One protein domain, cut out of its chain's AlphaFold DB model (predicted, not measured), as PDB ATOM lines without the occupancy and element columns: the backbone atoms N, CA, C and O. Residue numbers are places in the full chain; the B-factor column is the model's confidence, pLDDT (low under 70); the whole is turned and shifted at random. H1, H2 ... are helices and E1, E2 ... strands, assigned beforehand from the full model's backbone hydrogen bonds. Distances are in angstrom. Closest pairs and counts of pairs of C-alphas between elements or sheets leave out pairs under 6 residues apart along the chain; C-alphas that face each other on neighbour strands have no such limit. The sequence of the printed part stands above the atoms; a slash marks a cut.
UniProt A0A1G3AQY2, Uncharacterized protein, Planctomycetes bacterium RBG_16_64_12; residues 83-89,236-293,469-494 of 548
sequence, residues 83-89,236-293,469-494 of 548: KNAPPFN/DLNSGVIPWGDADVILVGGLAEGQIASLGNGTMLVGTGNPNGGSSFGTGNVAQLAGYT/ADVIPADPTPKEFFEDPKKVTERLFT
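This is residues 83 to 89, 236 to 293 and 469 to 494 of the 548 residues of an uncharacterized protein of Planctomycetes bacterium RBG_16_64_12 (UniProt A0A1G3AQY2). A small, strongly twisted sheet of four strands makes the main body, with the short helix H1 over it, and a hooked arm of two helices reaches away past its edge strand E4: residues 472 to 477 lead out to H2, and H3 comes back so that its last residues graze the sheet. At the other end of the long axis, residues 84 to 89 stand free as a small detached piece. The printed part has 91 residues, with four named strands and three named helices in the order E1 E2 E3 E4 H1 H2 H3; the sheet is mixed, ordered E2 E3 E1 E4. The class is mixed, helices and strands, with under half of the residues in named elements. The whole is only just loose, close to compact, with a radius of gyration of the C-alphas of 14.9 A, and elongated, spanning 50 by 28 by 27 A.

E1 holds residues 246 to 252, 17.7 A long, and begins at C-alpha 246 at (316.482, 278.356, 250.645). E2 is residues 260 to 262. E3 is residues 267 to 271, 13.3 A long. E4, residues 279 to 285, measures 17.8 A and ends at C-alpha 285 at (317.606, 275.993, 253.994). H1 is residues 286 to 289 and H2 residues 478 to 483. H3, residues 485 to 494, measures 13.8 A and ends at C-alpha 494 at (306.374, 281.240, 251.344).

The inner strands E3 and E1 are parallel at 41 degrees, with N 250 and O 268 at 2.8 A, within hydrogen-bond range. E1 and the edge strand E4 are antiparallel at 154 degrees, with N 249 and O 282 at 2.8 A. E2, the other edge strand, forms a hairpin with E3, antiparallel at 159 degrees, with N 269 and O 261 at 2.8 A. H1 is on the sheet at a height of 7.7 A, only just over E3 with 3 of its 4 C-alphas; the closest C-alphas of H1 and E3, Leu 289 and Val 270, are 7.3 A apart. H3 only grazes the sheet with residues 491 to 494; its closest C-alpha to E4 is that of Phe 493, 6.7 A from that of Gly 282. H2 is not on the sheet; it and H3 touch only at the corner, the C-alphas of Phe 481 and Val 488 being closest at 5.5 A, with a steep tilt of 66 degrees, opposite ways. In H2 and H3 every O i to N i+4 pair is within hydrogen-bond range; H1 is too short for such a pair.

The C-alphas of Pro 86 and Glu 483 are the two farthest apart, at 50.3 A. Residues 90 to 235 are not printed, with 17.5 A between C-alphas 89 and 236; residues 294 to 468 are not printed, with 16.6 A between C-alphas 293 and 469. Of the links that are printed whole, no link is long. Mean pLDDT of the printed part is 76.9; 24 residues are under 70, among them 83 to 89, 472 to 476 and 488 to 494.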
ATOM      1  N   LYS A  83     323.143 259.038 239.527       44.53
ATOM      2  CA  LYS A  83     324.054 258.450 238.542       44.53
ATOM      3  C   LYS A  83     325.169 257.533 239.088       44.53
ATOM      4  O   LYS A  83     325.648 256.687 238.341       44.53
ATOM      5  N   ASN A  84     325.603 257.700 240.340       42.59
ATOM      6  CA  ASN A  84     326.697 256.942 240.974       42.59
ATOM      7  C   ASN A  84     326.216 255.939 242.034       42.59
ATOM      8  O   ASN A  84     327.027 255.181 242.572       42.59
ATOM      9  N   ALA A  85     324.918 255.921 242.338       45.91
ATOM     10  CA  ALA A  85     324.311 254.781 243.004       45.91
ATOM     11  C   ALA A  85     324.420 253.553 242.074       45.91
ATOM     12  O   ALA A  85     324.457 253.732 240.853       45.91
ATOM     13  N   PRO A  86     324.508 252.312 242.592       43.69
ATOM     14  CA  PRO A  86     324.610 251.119 241.753       43.69
ATOM     15  C   PRO A  86     323.570 251.174 240.612       43.69
ATOM     16  O   PRO A  86     322.381 251.360 240.889       43.69
ATOM     17  N   PRO A  87     324.015 251.052 239.344       43.56
ATOM     18  CA  PRO A  87     323.433 251.714 238.164       43.56
ATOM     19  C   PRO A  87     322.045 251.234 237.719       43.56
ATOM     20  O   PRO A  87     321.596 251.607 236.642       43.56
ATOM     21  N   PHE A  88     321.361 250.412 238.512       39.97
ATOM     22  CA  PHE A  88     320.079 249.830 238.126       39.97
ATOM     23  C   PHE A  88     318.949 250.011 239.135       39.97
ATOM     24  O   PHE A  88     317.803 250.009 238.712       39.97
ATOM     25  N   ASN A  89     319.220 250.250 240.424       54.69
ATOM     26  CA  ASN A  89     318.127 250.287 241.401       54.69
ATOM     27  C   ASN A  89     317.733 251.694 241.826       54.69
ATOM     28  O   ASN A  89     316.550 251.953 241.868       54.69
ATOM     29  N   ASP A 236     314.931 267.271 236.640       84.25
ATOM     30  CA  ASP A 236     316.160 266.791 236.010       84.25
ATOM     31  C   ASP A 236     317.136 266.253 237.063       84.25
ATOM     32  O   ASP A 236     318.075 266.920 237.512       84.25
ATOM     33  N   LEU A 237     316.962 264.975 237.397       76.88
ATOM     34  CA  LEU A 237     317.825 264.238 238.328       76.88
ATOM     35  C   LEU A 237     319.310 264.198 237.897       76.88
ATOM     36  O   LEU A 237     320.165 263.756 238.672       76.88
ATOM     37  N   ASN A 238     319.648 264.625 236.671       71.25
ATOM     38  CA  ASN A 238     321.022 264.654 236.171       71.25
ATOM     39  C   ASN A 238     321.741 265.985 236.388       71.25
ATOM     40  O   ASN A 238     322.961 266.011 236.193       71.25
ATOM     41  N   SER A 239     321.050 267.060 236.782       73.75
ATOM     42  CA  SER A 239     321.699 268.370 236.908       73.75
ATOM     43  C   SER A 239     322.806 268.345 237.970       73.75
ATOM     44  O   SER A 239     323.836 269.001 237.820       73.75
ATOM     45  N   GLY A 240     322.628 267.536 239.025       68.06
ATOM     46  CA  GLY A 240     323.594 267.350 240.111       68.06
ATOM     47  C   GLY A 240     323.879 268.615 240.927       68.06
ATOM     48  O   GLY A 240     324.713 268.567 241.834       68.06
ATOM     49  N   VAL A 241     323.213 269.731 240.622       76.25
ATOM     50  CA  VAL A 241     323.357 270.996 241.337       76.25
ATOM     51  C   VAL A 241     322.447 270.955 242.552       76.25
ATOM     52  O   VAL A 241     321.235 270.781 242.434       76.25
ATOM     53  N   ILE A 242     323.048 271.104 243.726       79.38
ATOM     54  CA  ILE A 242     322.314 271.323 244.966       79.38
ATOM     55  C   ILE A 242     322.195 272.840 245.135       79.38
ATOM     56  O   ILE A 242     323.242 273.494 245.206       79.38
ATOM     57  N   PRO A 243     320.982 273.409 245.181       83.75
ATOM     58  CA  PRO A 243     320.789 274.743 245.714       83.75
ATOM     59  C   PRO A 243     321.217 274.710 247.179       83.75
ATOM     60  O   PRO A 243     320.670 273.972 247.992       83.75
ATOM     61  N   TRP A 244     322.263 275.448 247.505       78.69
ATOM     62  CA  TRP A 244     322.570 275.764 248.888       78.69
ATOM     63  C   TRP A 244     321.758 277.036 249.214       78.69
ATOM     64  O   TRP A 244     321.440 277.811 248.313       78.69
ATOM     65  N   GLY A 245     321.306 277.220 250.451       86.81
ATOM     66  CA  GLY A 245     320.310 278.254 250.774       86.81
ATOM     67  C   GLY A 245     318.868 277.745 250.723       86.81
ATOM     68  O   GLY A 245     318.637 276.540 250.836       86.81
ATOM     69  N   ASP A 246     317.914 278.673 250.635       88.88
ATOM     70  CA  ASP A 246     316.482 278.356 250.645       88.88
ATOM     71  C   ASP A 246     316.073 277.693 249.324       88.88
ATOM     72  O   ASP A 246     316.335 278.218 248.240       88.88
ATOM     73  N   ALA A 247     315.425 276.536 249.429       90.06
ATOM     74  CA  ALA A 247     314.924 275.761 248.303       90.06
ATOM     75  C   ALA A 247     313.530 275.211 248.608       90.06
ATOM     76  O   ALA A 247     313.162 275.063 249.778       90.06
ATOM     77  N   ASP A 248     312.794 274.851 247.558       89.12
ATOM     78  CA  ASP A 248     311.606 274.014 247.700       89.12
ATOM     79  C   ASP A 248     312.043 272.622 248.151       89.12
ATOM     80  O   ASP A 248     313.016 272.053 247.649       89.12
ATOM     81  N   VAL A 249     311.345 272.069 249.129       89.25
ATOM     82  CA  VAL A 249     311.719 270.838 249.810       89.25
ATOM     83  C   VAL A 249     310.513 269.922 249.859       89.25
ATOM     84  O   VAL A 249     309.445 270.292 250.340       89.25
ATOM     85  N   ILE A 250     310.728 268.696 249.408       88.88
ATOM     86  CA  ILE A 250     309.813 267.578 249.560       88.88
ATOM     87  C   ILE A 250     310.419 266.672 250.623       88.88
ATOM     88  O   ILE A 250     311.436 266.010 250.401       88.88
ATOM     89  N   LEU A 251     309.819 266.664 251.803       88.06
ATOM     90  CA  LEU A 251     310.144 265.704 252.843       88.06
ATOM     91  C   LEU A 251     309.486 264.379 252.467       88.06
ATOM     92  O   LEU A 251     308.271 264.329 252.338       88.06
ATOM     93  N   VAL A 252     310.267 263.319 252.281       86.19
ATOM     94  CA  VAL A 252     309.774 262.026 251.781       86.19
ATOM     95  C   VAL A 252     309.935 260.965 252.866       86.19
ATOM     96  O   VAL A 252     311.051 260.686 253.325       86.19
ATOM     97  N   GLY A 253     308.825 260.366 253.298       81.81
ATOM     98  CA  GLY A 253     308.858 259.138 254.091       81.81
ATOM     99  C   GLY A 253     309.378 257.944 253.286       81.81
ATOM    100  O   GLY A 253     309.394 257.937 252.062       81.81
ATOM    101  N   GLY A 254     309.923 256.938 253.964       78.69
ATOM    102  CA  GLY A 254     310.586 255.798 253.320       78.69
ATOM    103  C   GLY A 254     312.047 256.051 252.930       78.69
ATOM    104  O   GLY A 254     312.824 255.098 252.854       78.69
ATOM    105  N   LEU A 255     312.461 257.311 252.755       82.44
ATOM    106  CA  LEU A 255     313.871 257.678 252.599       82.44
ATOM    107  C   LEU A 255     314.567 257.808 253.960       82.44
ATOM    108  O   LEU A 255     313.960 258.208 254.955       82.44
ATOM    109  N   ALA A 256     315.863 257.486 254.004       82.81
ATOM    110  CA  ALA A 256     316.651 257.578 255.231       82.81
ATOM    111  C   ALA A 256     316.765 259.033 255.715       82.81
ATOM    112  O   ALA A 256     316.874 259.952 254.903       82.81
ATOM    113  N   GLU A 257     316.775 259.240 257.034       84.06
ATOM    114  CA  GLU A 257     316.842 260.582 257.621       84.06
ATOM    115  C   GLU A 257     318.067 261.355 257.111       84.06
ATOM    116  O   GLU A 257     319.205 260.878 257.175       84.06
ATOM    117  N   GLY A 258     317.831 262.557 256.583       79.62
ATOM    118  CA  GLY A 258     318.888 263.434 256.087       79.62
ATOM    119  C   GLY A 258     319.545 262.968 254.785       79.62
ATOM    120  O   GLY A 258     320.580 263.527 254.401       79.62
ATOM    121  N   GLN A 259     318.974 261.961 254.112       85.00
ATOM    122  CA  GLN A 259     319.259 261.670 252.711       85.00
ATOM    123  C   GLN A 259     318.695 262.802 251.859       85.00
ATOM    124  O   GLN A 259     317.528 263.148 251.993       85.00
ATOM    125  N   ILE A 260     319.519 263.365 250.979       85.44
ATOM    126  CA  ILE A 260     319.137 264.511 250.157       85.44
ATOM    127  C   ILE A 260     319.360 264.179 248.689       85.44
ATOM    128  O   ILE A 260     320.444 263.724 248.313       85.44
ATOM    129  N   ALA A 261     318.350 264.435 247.860       86.69
ATOM    130  CA  ALA A 261     318.450 264.349 246.410       86.69
ATOM    131  C   ALA A 261     317.955 265.650 245.774       86.69
ATOM    132  O   ALA A 261     316.893 266.148 246.121       86.69
ATOM    133  N   SER A 262     318.732 266.203 244.844       87.25
ATOM    134  CA  SER A 262     318.284 267.341 244.038       87.25
ATOM    135  C   SER A 262     317.421 266.837 242.887       87.25
ATOM    136  O   SER A 262     317.816 265.901 242.187       87.25
ATOM    137  N   LEU A 263     316.270 267.477 242.688       86.62
ATOM    138  CA  LEU A 263     315.429 267.291 241.508       86.62
ATOM    139  C   LEU A 263     315.900 268.142 240.322       86.62
ATOM    140  O   LEU A 263     315.359 268.035 239.234       86.62
ATOM    141  N   GLY A 264     316.919 268.981 240.503       85.00
ATOM    142  CA  GLY A 264     317.571 269.740 239.437       85.00
ATOM    143  C   GLY A 264     316.809 270.943 238.884       85.00
ATOM    144  O   GLY A 264     317.420 271.759 238.198       85.00
ATOM    145  N   ASN A 265     315.547 271.113 239.261       85.75
ATOM    146  CA  ASN A 265     314.738 272.319 239.070       85.75
ATOM    147  C   ASN A 265     314.811 273.291 240.267       85.75
ATOM    148  O   ASN A 265     314.075 274.270 240.310       85.75
ATOM    149  N   GLY A 266     315.706 273.038 241.229       86.81
ATOM    150  CA  GLY A 266     315.813 273.807 242.474       86.81
ATOM    151  C   GLY A 266     315.061 273.185 243.652       86.81
ATOM    152  O   GLY A 266     315.266 273.622 244.777       86.81
ATOM    153  N   THR A 267     314.269 272.134 243.426       89.31
ATOM    154  CA  THR A 267     313.601 271.381 244.490       89.31
ATOM    155  C   THR A 267     314.503 270.276 245.048       89.31
ATOM    156  O   THR A 267     315.271 269.633 244.322       89.31
ATOM    157  N   MET A 268     314.386 270.021 246.349       89.94
ATOM    158  CA  MET A 268     315.135 269.009 247.085       89.94
ATOM    159  C   MET A 268     314.208 267.948 247.664       89.94
ATOM    160  O   MET A 268     313.274 268.268 248.383       89.94
ATOM    161  N   LEU A 269     314.511 266.673 247.437       89.31
ATOM    162  CA  LEU A 269     313.966 265.585 248.245       89.31
ATOM    163  C   LEU A 269     314.814 265.437 249.500       89.31
ATOM    164  O   LEU A 269     316.041 265.331 249.404       89.31
ATOM    165  N   VAL A 270     314.172 265.365 250.657       88.88
ATOM    166  CA  VAL A 270     314.836 265.147 251.940       88.88
ATOM    167  C   VAL A 270     314.148 263.998 252.661       88.88
ATOM    168  O   VAL A 270     312.956 264.039 252.942       88.88
ATOM    169  N   GLY A 271     314.896 262.942 252.961       87.62
ATOM    170  CA  GLY A 271     314.354 261.791 253.665       87.62
ATOM    171  C   GLY A 271     314.095 262.087 255.132       87.62
ATOM    172  O   GLY A 271     314.957 262.630 255.825       87.62
ATOM    173  N   THR A 272     312.913 261.705 255.612       86.69
ATOM    174  CA  THR A 272     312.498 261.918 257.010       86.69
ATOM    175  C   THR A 272     312.929 260.790 257.944       86.69
ATOM    176  O   THR A 272     312.856 260.937 259.159       86.69
ATOM    177  N   GLY A 273     313.353 259.643 257.402       84.56
ATOM    178  CA  GLY A 273     313.653 258.438 258.175       84.56
ATOM    179  C   GLY A 273     312.420 257.672 258.660       84.56
ATOM    180  O   GLY A 273     312.578 256.586 259.216       84.56
ATOM    181  N   ASN A 274     311.206 258.188 258.439       83.62
ATOM    182  CA  ASN A 274     309.972 257.492 258.789       83.62
ATOM    183  C   ASN A 274     309.571 256.538 257.651       83.62
ATOM    184  O   ASN A 274     309.108 257.020 256.618       83.62
ATOM    185  N   PRO A 275     309.693 255.205 257.806       78.75
ATOM    186  CA  PRO A 275     309.402 254.255 256.732       78.75
ATOM    187  C   PRO A 275     307.930 254.231 256.300       78.75
ATOM    188  O   PRO A 275     307.639 253.751 255.212       78.75
ATOM    189  N   ASN A 276     307.025 254.739 257.141       79.56
ATOM    190  CA  ASN A 276     305.587 254.812 256.875       79.56
ATOM    191  C   ASN A 276     305.099 256.266 256.758       79.56
ATOM    192  O   ASN A 276     303.903 256.523 256.873       79.56
ATOM    193  N   GLY A 277     306.020 257.228 256.651       76.00
ATOM    194  CA  GLY A 277     305.661 258.631 256.471       76.00
ATOM    195  C   GLY A 277     305.155 258.876 255.054       76.00
ATOM    196  O   GLY A 277     305.661 258.262 254.117       76.00
ATOM    197  N   GLY A 278     304.187 259.777 254.906       78.50
ATOM    198  CA  GLY A 278     303.861 260.352 253.604       78.50
ATOM    199  C   GLY A 278     304.914 261.368 253.159       78.50
ATOM    200  O   GLY A 278     305.968 261.521 253.794       78.50
ATOM    201  N   SER A 279     304.600 262.079 252.083       81.69
ATOM    202  CA  SER A 279     305.376 263.226 251.627       81.69
ATOM    203  C   SER A 279     304.799 264.526 252.190       81.69
ATOM    204  O   SER A 279     303.590 264.654 252.363       81.69
ATOM    205  N   SER A 280     305.647 265.513 252.472       83.19
ATOM    206  CA  SER A 280     305.202 266.871 252.805       83.19
ATOM    207  C   SER A 280     306.059 267.912 252.100       83.19
ATOM    208  O   SER A 280     307.254 267.703 251.904       83.19
ATOM    209  N   PHE A 281     305.466 269.050 251.765       82.31
ATOM    210  CA  PHE A 281     306.088 270.090 250.952       82.31
ATOM    211  C   PHE A 281     306.320 271.355 251.780       82.31
ATOM    212  O   PHE A 281     305.541 271.676 252.674       82.31
ATOM    213  N   GLY A 282     307.387 272.084 251.479       85.31
ATOM    214  CA  GLY A 282     307.602 273.429 252.002       85.31
ATOM    215  C   GLY A 282     308.904 274.027 251.496       85.31
ATOM    216  O   GLY A 282     309.480 273.526 250.537       85.31
ATOM    217  N   THR A 283     309.382 275.094 252.136       85.88
ATOM    218  CA  THR A 283     310.610 275.783 251.713       85.88
ATOM    219  C   THR A 283     311.590 275.906 252.861       85.88
ATOM    220  O   THR A 283     311.207 276.302 253.959       85.88
ATOM    221  N   GLY A 284     312.871 275.632 252.637       88.62
ATOM    222  CA  GLY A 284     313.867 275.951 253.654       88.62
ATOM    223  C   GLY A 284     315.304 275.706 253.266       88.62
ATOM    224  O   GLY A 284     315.620 275.303 252.148       88.62
ATOM    225  N   ASN A 285     316.179 275.986 254.228       91.06
ATOM    226  CA  ASN A 285     317.606 275.993 253.994       91.06
ATOM    227  C   ASN A 285     318.157 274.567 253.862       91.06
ATOM    228  O   ASN A 285     318.149 273.773 254.810       91.06
ATOM    229  N   VAL A 286     318.702 274.254 252.690       89.12
ATOM    230  CA  VAL A 286     319.202 272.912 252.371       89.12
ATOM    231  C   VAL A 286     320.355 272.491 253.276       89.12
ATOM    232  O   VAL A 286     320.472 271.310 253.599       89.12
ATOM    233  N   ALA A 287     321.189 273.426 253.746       90.56
ATOM    234  CA  ALA A 287     322.268 273.093 254.669       90.56
ATOM    235  C   ALA A 287     321.717 272.641 256.031       90.56
ATOM    236  O   ALA A 287     322.171 271.624 256.554       90.56
ATOM    237  N   GLN A 288     320.691 273.316 256.558       92.00
ATOM    238  CA  GLN A 288     320.044 272.914 257.813       92.00
ATOM    239  C   GLN A 288     319.376 271.545 257.707       92.00
ATOM    240  O   GLN A 288     319.538 270.713 258.598       92.00
ATOM    241  N   LEU A 289     318.690 271.285 256.592       88.94
ATOM    242  CA  LEU A 289     318.069 269.989 256.292       88.94
ATOM    243  C   LEU A 289     319.112 268.883 256.095       88.94
ATOM    244  O   LEU A 289     318.893 267.720 256.437       88.94
ATOM    245  N   ALA A 290     320.296 269.257 255.613       86.56
ATOM    246  CA  ALA A 290     321.479 268.409 255.568       86.56
ATOM    247  C   ALA A 290     322.188 268.297 256.924       86.56
ATOM    248  O   ALA A 290     323.300 267.776 256.991       86.56
ATOM    249  N   GLY A 291     321.572 268.755 258.015       90.12
ATOM    250  CA  GLY A 291     322.132 268.696 259.359       90.12
ATOM    251  C   GLY A 291     323.435 269.483 259.520       90.12
ATOM    252  O   GLY A 291     324.291 269.069 260.302       90.12
ATOM    253  N   TYR A 292     323.614 270.555 258.751       92.56
ATOM    254  CA  TYR A 292     324.693 271.525 258.902       92.56
ATOM    255  C   TYR A 292     324.161 272.815 259.529       92.56
ATOM    256  O   TYR A 292     322.985 273.152 259.403       92.56
ATOM    257  N   THR A 293     325.045 273.562 260.175       95.25
ATOM    258  CA  THR A 293     324.773 274.942 260.572       95.25
ATOM    259  C   THR A 293     324.753 275.806 259.316       95.25
ATOM    260  O   THR A 293     325.687 275.740 258.513       95.25
ATOM    261  N   ALA A 469     312.068 266.283 261.870       75.06
ATOM    262  CA  ALA A 469     310.811 266.143 262.609       75.06
ATOM    263  C   ALA A 469     310.194 267.479 263.076       75.06
ATOM    264  O   ALA A 469     308.978 267.554 263.214       75.06
ATOM    265  N   ASP A 470     311.012 268.513 263.287       78.19
ATOM    266  CA  ASP A 470     310.583 269.845 263.736       78.19
ATOM    267  C   ASP A 470     310.244 270.772 262.547       78.19
ATOM    268  O   ASP A 470     309.698 271.855 262.739       78.19
ATOM    269  N   VAL A 471     310.584 270.360 261.317       70.19
ATOM    270  CA  VAL A 471     310.382 271.134 260.079       70.19
ATOM    271  C   VAL A 471     308.957 271.004 259.552       70.19
ATOM    272  O   VAL A 471     308.480 271.915 258.886       70.19
ATOM    273  N   ILE A 472     308.285 269.882 259.825       66.88
ATOM    274  CA  ILE A 472     306.955 269.593 259.279       66.88
ATOM    275  C   ILE A 472     305.990 270.675 259.790       66.88
ATOM    276  O   ILE A 472     305.706 270.706 260.993       66.88
ATOM    277  N   PRO A 473     305.521 271.591 258.921       64.25
ATOM    278  CA  PRO A 473     304.648 272.662 259.357       64.25
ATOM    279  C   PRO A 473     303.350 272.037 259.867       64.25
ATOM    280  O   PRO A 473     302.863 271.053 259.313       64.25
ATOM    281  N   ALA A 474     302.794 272.596 260.940       63.66
ATOM    282  CA  ALA A 474     301.452 272.216 261.347       63.66
ATOM    283  C   ALA A 474     300.489 272.538 260.196       63.66
ATOM    284  O   ALA A 474     300.532 273.652 259.663       63.66
ATOM    285  N   ASP A 475     299.635 271.580 259.835       61.31
ATOM    286  CA  ASP A 475     298.633 271.785 258.793       61.31
ATOM    287  C   ASP A 475     297.827 273.059 259.100       61.31
ATOM    288  O   ASP A 475     297.379 273.246 260.243       61.31
ATOM    289  N   PRO A 476     297.645 273.967 258.123       62.62
ATOM    290  CA  PRO A 476     296.830 275.153 258.329       62.62
ATOM    291  C   PRO A 476     295.431 274.719 258.752       62.62
ATOM    292  O   PRO A 476     294.837 273.798 258.188       62.62
ATOM    293  N   THR A 477     294.880 275.391 259.761       71.00
ATOM    294  CA  THR A 477     293.531 275.021 260.192       71.00
ATOM    295  C   THR A 477     292.529 275.443 259.113       71.00
ATOM    296  O   THR A 477     292.690 276.516 258.524       71.00
ATOM    297  N   PRO A 478     291.434 274.690 258.896       62.41
ATOM    298  CA  PRO A 478     290.406 275.084 257.930       62.41
ATOM    299  C   PRO A 478     289.875 276.506 258.154       62.41
ATOM    300  O   PRO A 478     289.553 277.219 257.211       62.41
ATOM    301  N   LYS A 479     289.841 276.951 259.417       72.62
ATOM    302  CA  LYS A 479     289.435 278.307 259.787       72.62
ATOM    303  C   LYS A 479     290.364 279.376 259.199       72.62
ATOM    304  O   LYS A 479     289.870 280.363 258.671       72.62
ATOM    305  N   GLU A 480     291.681 279.185 259.283       74.25
ATOM    306  CA  GLU A 480     292.641 280.136 258.704       74.25
ATOM    307  C   GLU A 480     292.466 280.229 257.186       74.25
ATOM    308  O   GLU A 480     292.500 281.327 256.636       74.25
ATOM    309  N   PHE A 481     292.243 279.089 256.524       69.56
ATOM    310  CA  PHE A 481     292.054 279.045 255.075       69.56
ATOM    311  C   PHE A 481     290.801 279.806 254.640       69.56
ATOM    312  O   PHE A 481     290.843 280.546 253.667       69.56
ATOM    313  N   PHE A 482     289.692 279.687 255.371       65.38
ATOM    314  CA  PHE A 482     288.463 280.398 255.013       65.38
ATOM    315  C   PHE A 482     288.483 281.896 255.309       65.38
ATOM    316  O   PHE A 482     287.785 282.653 254.635       65.38
ATOM    317  N   GLU A 483     289.248 282.338 256.307       77.69
ATOM    318  CA  GLU A 483     289.364 283.765 256.625       77.69
ATOM    319  C   GLU A 483     290.165 284.523 255.558       77.69
ATOM    320  O   GLU A 483     289.825 285.661 255.234       77.69
ATOM    321  N   ASP A 484     291.209 283.898 255.006       77.69
ATOM    322  CA  ASP A 484     292.050 284.489 253.966       77.69
ATOM    323  C   ASP A 484     292.761 283.387 253.149       77.69
ATOM    324  O   ASP A 484     293.931 283.068 253.402       77.69
ATOM    325  N   PRO A 485     292.071 282.769 252.167       64.75
ATOM    326  CA  PRO A 485     292.609 281.631 251.422       64.75
ATOM    327  C   PRO A 485     293.857 282.031 250.648       64.75
ATOM    328  O   PRO A 485     294.804 281.252 250.562       64.75
ATOM    329  N   LYS A 486     293.914 283.276 250.164       70.81
ATOM    330  CA  LYS A 486     295.090 283.818 249.490       70.81
ATOM    331  C   LYS A 486     296.284 283.879 250.434       70.81
ATOM    332  O   LYS A 486     297.338 283.360 250.090       70.81
ATOM    333  N   LYS A 487     296.119 284.420 251.641       76.38
ATOM    334  CA  LYS A 487     297.198 284.476 252.634       76.38
ATOM    335  C   LYS A 487     297.629 283.102 253.132       76.38
ATOM    336  O   LYS A 487     298.815 282.921 253.384       76.38
ATOM    337  N   VAL A 488     296.722 282.138 253.299       69.88
ATOM    338  CA  VAL A 488     297.110 280.765 253.682       69.88
ATOM    339  C   VAL A 488     297.876 280.082 252.562       69.88
ATOM    340  O   VAL A 488     298.897 279.455 252.825       69.88
ATOM    341  N   THR A 489     297.431 280.264 251.324       62.28
ATOM    342  CA  THR A 489     298.103 279.730 250.140       62.28
ATOM    343  C   THR A 489     299.482 280.375 249.964       62.28
ATOM    344  O   THR A 489     300.487 279.680 249.863       62.28
ATOM    345  N   GLU A 490     299.575 281.704 250.073       66.69
ATOM    346  CA  GLU A 490     300.846 282.432 250.117       66.69
ATOM    347  C   GLU A 490     301.718 281.957 251.283       66.69
ATOM    348  O   GLU A 490     302.907 281.742 251.087       66.69
ATOM    349  N   ARG A 491     301.160 281.735 252.480       69.31
ATOM    350  CA  ARG A 491     301.906 281.233 253.643       69.31
ATOM    351  C   ARG A 491     302.460 279.840 253.388       69.31
ATOM    352  O   ARG A 491     303.611 279.632 253.708       69.31
ATOM    353  N   LEU A 492     301.706 278.910 252.813       61.81
ATOM    354  CA  LEU A 492     302.218 277.570 252.494       61.81
ATOM    355  C   LEU A 492     303.345 277.610 251.463       61.81
ATOM    356  O   LEU A 492     304.314 276.867 251.577       61.81
ATOM    357  N   PHE A 493     303.247 278.519 250.495       57.03
ATOM    358  CA  PHE A 493     304.235 278.650 249.426       57.03
ATOM    359  C   PHE A 493     305.387 279.610 249.753       57.03
ATOM    360  O   PHE A 493     306.349 279.702 248.996       57.03
ATOM    361  N   THR A 494     305.319 280.324 250.879       54.59
ATOM    362  CA  THR A 494     306.374 281.240 251.344       54.59
ATOM    363  C   THR A 494     306.839 280.964 252.771       54.59
ATOM    364  O   THR A 494     307.737 281.661 253.251       54.59
TER     365      THR A 494